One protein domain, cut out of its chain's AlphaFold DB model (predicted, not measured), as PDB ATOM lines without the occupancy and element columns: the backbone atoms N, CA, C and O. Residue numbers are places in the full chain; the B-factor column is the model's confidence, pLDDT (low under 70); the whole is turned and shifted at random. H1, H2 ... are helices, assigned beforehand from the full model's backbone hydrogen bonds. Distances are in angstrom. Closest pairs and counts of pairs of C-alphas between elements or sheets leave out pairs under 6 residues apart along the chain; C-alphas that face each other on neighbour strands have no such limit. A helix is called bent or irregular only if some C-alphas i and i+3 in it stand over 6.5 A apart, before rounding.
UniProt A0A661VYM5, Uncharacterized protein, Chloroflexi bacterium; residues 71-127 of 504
ATOM      1  N   TRP A  71      43.607  -6.333   1.412       73.50
ATOM      2  CA  TRP A  71      42.535  -5.761   2.224       73.50
ATOM      3  C   TRP A  71      42.390  -6.323   3.648       73.50
ATOM      4  O   TRP A  71      42.328  -5.518   4.575       73.50
ATOM      5  N   PRO A  72      42.359  -7.647   3.900       75.12
ATOM      6  CA  PRO A  72      42.308  -8.172   5.258       75.12
ATOM      7  C   PRO A  72      43.569  -7.808   6.044       75.12
ATOM      8  O   PRO A  72      43.466  -7.511   7.227       75.12
ATOM      9  N   TRP A  73      44.735  -7.723   5.396       77.44
ATOM     10  CA  TRP A  73      45.967  -7.260   6.040       77.44
ATOM     11  C   TRP A  73      45.871  -5.799   6.480       77.44
ATOM     12  O   TRP A  73      46.233  -5.482   7.613       77.44
ATOM     13  N   LEU A  74      45.289  -4.931   5.646       83.06
ATOM     14  CA  LEU A  74      45.014  -3.534   6.002       83.06
ATOM     15  C   LEU A  74      44.068  -3.385   7.204       83.06
ATOM     16  O   LEU A  74      44.086  -2.338   7.839       83.06
ATOM     17  N   ILE A  75      43.269  -4.402   7.547       82.94
ATOM     18  CA  ILE A  75      42.384  -4.393   8.726       82.94
ATOM     19  C   ILE A  75      43.056  -5.072   9.931       82.94
ATOM     20  O   ILE A  75      43.018  -4.550  11.047       82.94
ATOM     21  N   VAL A  76      43.698  -6.222   9.713       82.94
ATOM     22  CA  VAL A  76      44.333  -7.032  10.763       82.94
ATOM     23  C   VAL A  76      45.531  -6.309  11.373       82.94
ATOM     24  O   VAL A  76      45.663  -6.304  12.597       82.94
ATOM     25  N   PHE A  77      46.375  -5.651  10.569       84.94
ATOM     26  CA  PHE A  77      47.559  -4.956  11.086       84.94
ATOM     27  C   PHE A  77      47.206  -3.800  12.036       84.94
ATOM     28  O   PHE A  77      47.723  -3.796  13.158       84.94
ATOM     29  N   PRO A  78      46.309  -2.855  11.686       88.75
ATOM     30  CA  PRO A  78      45.893  -1.813  12.622       88.75
ATOM     31  C   PRO A  78      45.233  -2.370  13.882       88.75
ATOM     32  O   PRO A  78      45.527  -1.897  14.978       88.75
ATOM     33  N   LEU A  79      44.381  -3.395  13.751       87.94
ATOM     34  CA  LEU A  79      43.731  -4.026  14.900       87.94
ATOM     35  C   LEU A  79      44.761  -4.651  15.851       87.94
ATOM     36  O   LEU A  79      44.680  -4.459  17.064       87.94
ATOM     37  N   TYR A  80      45.763  -5.341  15.303       86.75
ATOM     38  CA  TYR A  80      46.866  -5.915  16.068       86.75
ATOM     39  C   TYR A  80      47.692  -4.837  16.783       86.75
ATOM     40  O   TYR A  80      47.940  -4.957  17.981       86.75
ATOM     41  N   VAL A  81      48.060  -3.748  16.095       89.56
ATOM     42  CA  VAL A  81      48.811  -2.626  16.690       89.56
ATOM     43  C   VAL A  81      48.011  -1.951  17.812       89.56
ATOM     44  O   VAL A  81      48.567  -1.650  18.873       89.56
ATOM     45  N   LEU A  82      46.700  -1.765  17.625       90.12
ATOM     46  CA  LEU A  82      45.800  -1.208  18.639       90.12
ATOM     47  C   LEU A  82      45.663  -2.121  19.870       90.12
ATOM     48  O   LEU A  82      45.635  -1.630  21.002       90.12
ATOM     49  N   LEU A  83      45.607  -3.440  19.673       85.94
ATOM     50  CA  LEU A  83      45.560  -4.413  20.768       85.94
ATOM     51  C   LEU A  83      46.894  -4.480  21.527       85.94
ATOM     52  O   LEU A  83      46.899  -4.461  22.761       85.94
ATOM     53  N   MET A  84      48.019  -4.495  20.807       89.12
ATOM     54  CA  MET A  84      49.355  -4.621  21.392       89.12
ATOM     55  C   MET A  84      49.818  -3.368  22.131       89.12
ATOM     56  O   MET A  84      50.400  -3.495  23.202       89.12
ATOM     57  N   GLY A  85      49.574  -2.165  21.609       89.19
ATOM     58  CA  GLY A  85      50.017  -0.928  22.259       89.19
ATOM     59  C   GLY A  85      48.988  -0.405  23.268       89.19
ATOM     60  O   GLY A  85      49.120  -0.635  24.474       89.19
ATOM     61  N   PRO A  86      47.942   0.298  22.801       91.38
ATOM     62  CA  PRO A  86      46.896   0.842  23.665       91.38
ATOM     63  C   PRO A  86      46.217  -0.208  24.549       91.38
ATOM     64  O   PRO A  86      46.011   0.040  25.738       91.38
ATOM     65  N   GLY A  87      45.894  -1.384  23.999       90.38
ATOM     66  CA  GLY A  87      45.212  -2.452  24.731       90.38
ATOM     67  C   GLY A  87      46.013  -2.963  25.931       90.38
ATOM     68  O   GLY A  87      45.489  -3.008  27.049       90.38
ATOM     69  N   THR A  88      47.299  -3.279  25.744       90.88
ATOM     70  CA  THR A  88      48.166  -3.725  26.851       90.88
ATOM     71  C   THR A  88      48.345  -2.635  27.904       90.88
ATOM     72  O   THR A  88      48.203  -2.915  29.097       90.88
ATOM     73  N   TRP A  89      48.568  -1.383  27.492       92.94
ATOM     74  CA  TRP A  89      48.692  -0.256  28.416       92.94
ATOM     75  C   TRP A  89      47.436  -0.078  29.271       92.94
ATOM     76  O   TRP A  89      47.526   0.096  30.488       92.94
ATOM     77  N   LEU A  90      46.251  -0.172  28.662       93.69
ATOM     78  CA  LEU A  90      44.973   0.016  29.346       93.69
ATOM     79  C   LEU A  90      44.723  -1.099  30.376       93.69
ATOM     80  O   LEU A  90      44.295  -0.818  31.501       93.69
ATOM     81  N   ILE A  91      45.076  -2.347  30.046       91.81
ATOM     82  CA  ILE A  91      45.012  -3.495  30.968       91.81
ATOM     83  C   ILE A  91      45.978  -3.304  32.146       91.81
ATOM     84  O   ILE A  91      45.581  -3.453  33.308       91.81
ATOM     85  N   VAL A  92      47.230  -2.934  31.866       92.50
ATOM     86  CA  VAL A  92      48.276  -2.742  32.883       92.50
ATOM     87  C   VAL A  92      47.927  -1.585  33.812       92.50
ATOM     88  O   VAL A  92      48.004  -1.736  35.035       92.50
ATOM     89  N   LYS A  93      47.458  -0.461  33.258       93.31
ATOM     90  CA  LYS A  93      47.011   0.709  34.022       93.31
ATOM     91  C   LYS A  93      45.832   0.367  34.931       93.31
ATOM     92  O   LYS A  93      45.840   0.738  36.104       93.31
ATOM     93  N   ARG A  94      44.841  -0.376  34.425       94.44
ATOM     94  CA  ARG A  94      43.649  -0.757  35.203       94.44
ATOM     95  C   ARG A  94      43.968  -1.752  36.321       94.44
ATOM     96  O   ARG A  94      43.352  -1.684  37.379       94.44
ATOM     97  N   ARG A  95      44.927  -2.661  36.114       92.44
ATOM     98  CA  ARG A  95      45.335  -3.674  37.107       92.44
ATOM     99  C   ARG A  95      46.494  -3.234  38.013       92.44
ATOM    100  O   ARG A  95      46.791  -3.951  38.963       92.44
ATOM    101  N   ARG A  96      47.130  -2.084  37.738       92.69
ATOM    102  CA  ARG A  96      48.290  -1.517  38.462       92.69
ATOM    103  C   ARG A  96      49.451  -2.506  38.670       92.69
ATOM    104  O   ARG A  96      50.168  -2.424  39.661       92.69
ATOM    105  N   ARG A  97      49.639  -3.459  37.754       91.81
ATOM    106  CA  ARG A  97      50.707  -4.468  37.831       91.81
ATOM    107  C   ARG A  97      51.583  -4.382  36.579       91.81
ATOM    108  O   ARG A  97      51.233  -5.001  35.577       91.81
ATOM    109  N   PRO A  98      52.706  -3.645  36.612       85.00
ATOM    110  CA  PRO A  98      53.573  -3.467  35.442       85.00
ATOM    111  C   PRO A  98      54.213  -4.783  34.980       85.00
ATOM    112  O   PRO A  98      54.436  -4.975  33.790       85.00
ATOM    113  N   LEU A  99      54.401  -5.739  35.897       90.00
ATOM    114  CA  LEU A  99      54.877  -7.091  35.586       90.00
ATOM    115  C   LEU A  99      53.954  -7.868  34.629       90.00
ATOM    116  O   LEU A  99      54.423  -8.788  33.970       90.00
ATOM    117  N   LEU A 100      52.672  -7.491  34.496       89.62
ATOM    118  CA  LEU A 100      51.758  -8.137  33.542       89.62
ATOM    119  C   LEU A 100      52.187  -7.940  32.084       89.62
ATOM    120  O   LEU A 100      51.821  -8.762  31.251       89.62
ATOM    121  N   VAL A 101      52.963  -6.896  31.770       89.62
ATOM    122  CA  VAL A 101      53.468  -6.643  30.409       89.62
ATOM    123  C   VAL A 101      54.268  -7.841  29.890       89.62
ATOM    124  O   VAL A 101      54.050  -8.277  28.763       89.62
ATOM    125  N   TRP A 102      55.115  -8.425  30.741       89.69
ATOM    126  CA  TRP A 102      55.961  -9.574  30.404       89.69
ATOM    127  C   TRP A 102      55.174 -10.842  30.074       89.69
ATOM    128  O   TRP A 102      55.695 -11.710  29.386       89.69
ATOM    129  N   VAL A 103      53.925 -10.949  30.535       91.56
ATOM    130  CA  VAL A 103      53.035 -12.082  30.232       91.56
ATOM    131  C   VAL A 103      52.114 -11.755  29.057       91.56
ATOM    132  O   VAL A 103      51.882 -12.595  28.193       91.56
ATOM    133  N   LEU A 104      51.603 -10.522  28.999       88.94
ATOM    134  CA  LEU A 104      50.663 -10.087  27.968       88.94
ATOM    135  C   LEU A 104      51.304 -10.025  26.582       88.94
ATOM    136  O   LEU A 104      50.663 -10.438  25.624       88.94
ATOM    137  N   ILE A 105      52.545  -9.542  26.462       88.12
ATOM    138  CA  ILE A 105      53.228  -9.452  25.162       88.12
ATOM    139  C   ILE A 105      53.393 -10.847  24.523       88.12
ATOM    140  O   ILE A 105      52.901 -11.030  23.409       88.12
ATOM    141  N   PRO A 106      53.983 -11.859  25.197       89.19
ATOM    142  CA  PRO A 106      54.053 -13.216  24.652       89.19
ATOM    143  C   PRO A 106      52.680 -13.827  24.363       89.19
ATOM    144  O   PRO A 106      52.522 -14.509  23.357       89.19
ATOM    145  N   LEU A 107      51.678 -13.564  25.211       91.50
ATOM    146  CA  LEU A 107      50.317 -14.065  25.011       91.50
ATOM    147  C   LEU A 107      49.679 -13.493  23.737       91.50
ATOM    148  O   LEU A 107      49.061 -14.240  22.985       91.50
ATOM    149  N   TRP A 108      49.844 -12.195  23.471       87.88
ATOM    150  CA  TRP A 108      49.363 -11.568  22.239       87.88
ATOM    151  C   TRP A 108      50.086 -12.093  21.008       87.88
ATOM    152  O   TRP A 108      49.431 -12.333  19.999       87.88
ATOM    153  N   ILE A 109      51.402 -12.311  21.094       87.50
ATOM    154  CA  ILE A 109      52.172 -12.930  20.010       87.50
ATOM    155  C   ILE A 109      51.641 -14.342  19.746       87.50
ATOM    156  O   ILE A 109      51.320 -14.655  18.608       87.50
ATOM    157  N   ALA A 110      51.464 -15.170  20.778       89.00
ATOM    158  CA  ALA A 110      50.922 -16.520  20.627       89.00
ATOM    159  C   ALA A 110      49.503 -16.513  20.035       89.00
ATOM    160  O   ALA A 110      49.222 -17.271  19.108       89.00
ATOM    161  N   LEU A 111      48.623 -15.629  20.521       87.94
ATOM    162  CA  LEU A 111      47.263 -15.478  20.003       87.94
ATOM    163  C   LEU A 111      47.265 -15.017  18.542       87.94
ATOM    164  O   LEU A 111      46.494 -15.537  17.743       87.94
ATOM    165  N   ALA A 112      48.130 -14.064  18.188       85.50
ATOM    166  CA  ALA A 112      48.276 -13.593  16.821       85.50
ATOM    167  C   ALA A 112      48.796 -14.712  15.922       85.50
ATOM    168  O   ALA A 112      48.191 -14.961  14.893       85.50
ATOM    169  N   THR A 113      49.834 -15.447  16.325       83.81
ATOM    170  CA  THR A 113      50.377 -16.567  15.547       83.81
ATOM    171  C   THR A 113      49.341 -17.670  15.337       83.81
ATOM    172  O   THR A 113      49.195 -18.144  14.216       83.81
ATOM    173  N   VAL A 114      48.588 -18.052  16.375       85.00
ATOM    174  CA  VAL A 114      47.522 -19.065  16.271       85.00
ATOM    175  C   VAL A 114      46.341 -18.551  15.448       85.00
ATOM    176  O   VAL A 114      45.811 -19.266  14.606       85.00
ATOM    177  N   GLY A 115      45.926 -17.302  15.656       82.81
ATOM    178  CA  GLY A 115      44.853 -16.687  14.880       82.81
ATOM    179  C   GLY A 115      45.222 -16.573  13.403       82.81
ATOM    180  O   GLY A 115      44.417 -16.914  12.543       82.81
ATOM    181  N   LEU A 116      46.456 -16.166  13.109       81.00
ATOM    182  CA  LEU A 116      46.988 -16.064  11.757       81.00
ATOM    183  C   LEU A 116      47.148 -17.446  11.121       81.00
ATOM    184  O   LEU A 116      46.801 -17.602   9.960       81.00
ATOM    185  N   SER A 117      47.619 -18.456  11.858       73.25
ATOM    186  CA  SER A 117      47.775 -19.814  11.326       73.25
ATOM    187  C   SER A 117      46.432 -20.486  11.048       73.25
ATOM    188  O   SER A 117      46.279 -21.106   9.999       73.25
ATOM    189  N   LEU A 118      45.437 -20.318  11.925       75.56
ATOM    190  CA  LEU A 118      44.074 -20.805  11.704       75.56
ATOM    191  C   LEU A 118      43.389 -20.054  10.561       75.56
ATOM    192  O   LEU A 118      42.704 -20.671   9.748       75.56
ATOM    193  N   TRP A 119      43.585 -18.736  10.471       69.06
ATOM    194  CA  TRP A 119      42.984 -17.920   9.421       69.06
ATOM    195  C   TRP A 119      43.624 -18.172   8.058       69.06
ATOM    196  O   TRP A 119      42.898 -18.416   7.103       69.06
ATOM    197  N   LEU A 120      44.956 -18.191   7.959       66.06
ATOM    198  CA  LEU A 120      45.662 -18.562   6.731       66.06
ATOM    199  C   LEU A 120      45.348 -20.017   6.368       66.06
ATOM    200  O   LEU A 120      44.975 -20.292   5.236       66.06
ATOM    201  N   GLY A 121      45.396 -20.936   7.334       55.09
ATOM    202  CA  GLY A 121      45.051 -22.341   7.123       55.09
ATOM    203  C   GLY A 121      43.628 -22.540   6.594       55.09
ATOM    204  O   GLY A 121      43.440 -23.332   5.678       55.09
ATOM    205  N   GLY A 122      42.643 -21.802   7.115       58.09
ATOM    206  CA  GLY A 122      41.248 -21.856   6.664       58.09
ATOM    207  C   GLY A 122      40.978 -21.100   5.359       58.09
ATOM    208  O   GLY A 122      40.240 -21.591   4.509       58.09
ATOM    209  N   ALA A 123      41.593 -19.930   5.166       56.41
ATOM    210  CA  ALA A 123      41.458 -19.135   3.946       56.41
ATOM    211  C   ALA A 123      42.076 -19.850   2.740       56.41
ATOM    212  O   ALA A 123      41.462 -19.879   1.678       56.41
ATOM    213  N   PHE A 124      43.236 -20.488   2.924       53.47
ATOM    214  CA  PHE A 124      43.844 -21.315   1.887       53.47
ATOM    215  C   PHE A 124      43.113 -22.653   1.711       53.47
ATOM    216  O   PHE A 124      43.050 -23.143   0.596       53.47
ATOM    217  N   ALA A 125      42.490 -23.236   2.743       49.53
ATOM    218  CA  ALA A 125      41.771 -24.512   2.606       49.53
ATOM    219  C   ALA A 125      40.511 -24.445   1.716       49.53
ATOM    220  O   ALA A 125      40.092 -25.474   1.192       49.53
ATOM    221  N   HIS A 126      39.907 -23.265   1.533       49.16
ATOM    222  CA  HIS A 126      38.685 -23.097   0.731       49.16
ATOM    223  C   HIS A 126      38.914 -22.583  -0.701       49.16
ATOM    224  O   HIS A 126      37.952 -22.481  -1.459       49.16
ATOM    225  N   THR A 127      40.153 -22.266  -1.089       53.94
ATOM    226  CA  THR A 127      40.492 -21.751  -2.431       53.94
ATOM    227  C   THR A 127      40.984 -22.819  -3.415       53.94
ATOM    228  O   THR A 127      41.372 -22.472  -4.524       53.94
TER     229      THR A 127
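This is residues 71 to 127 of the 504 residues of an uncharacterized protein of Chloroflexi bacterium (UniProt A0A661VYM5). Two long helices, H1 and H2, make a helical hairpin: the printed part goes out along H1, turns tightly, and folds back along H2, the two opening like a narrow V away from the turn. The end of H2 with the last residues, 117 to 127, sticks out with nothing beside it. The printed part has 57 residues, with two named helices in the order H1, H2 and no named strand; the class is all helix. The whole is loose, a rod with a radius of gyration of the C-alphas of 13.9 A, spanning 46 by 19 by 11 A.

H1 holds residues 71 to 95 and begins at C-alpha 71, (42.535, -5.761, 2.224). It is 35.1 A long from first to last C-alpha, with a kink of 25 degrees near residue 83. H1 is neither bent nor irregular, but only just: C-alphas 83 and 86 are 6.1 A apart. H2 holds residues 98 to 125 and is 40.7 A long, from C-alpha 98 at (53.573, -3.467, 35.442) to C-alpha 125 at (41.771, -24.512, 2.606).

H1 and H2 form a helical hairpin over a tight link of 2 residues. They touch, with 9 pairs of C-alphas within 8 A; the closest C-alphas are those of Val 92 and Pro 98, 5.9 A apart. They run opposite ways at a shallow tilt of 23 degrees, and their centres are 12.0 A apart. Of the O i to N i+4 pairs, 18 of 21 in H1 and 21 of 24 in H2 are within hydrogen-bond range.

The two C-alphas farthest apart are those of Arg 96 and Thr 127, 46.3 A. Residues 117 to 127, of which 117 to 125 belong to H2, stand free; the body without them spans 37 by 18 by 9 A. The printed part has no cut. The mean pLDDT of the printed part is 82.4, and residues 119 to 127 are under 70.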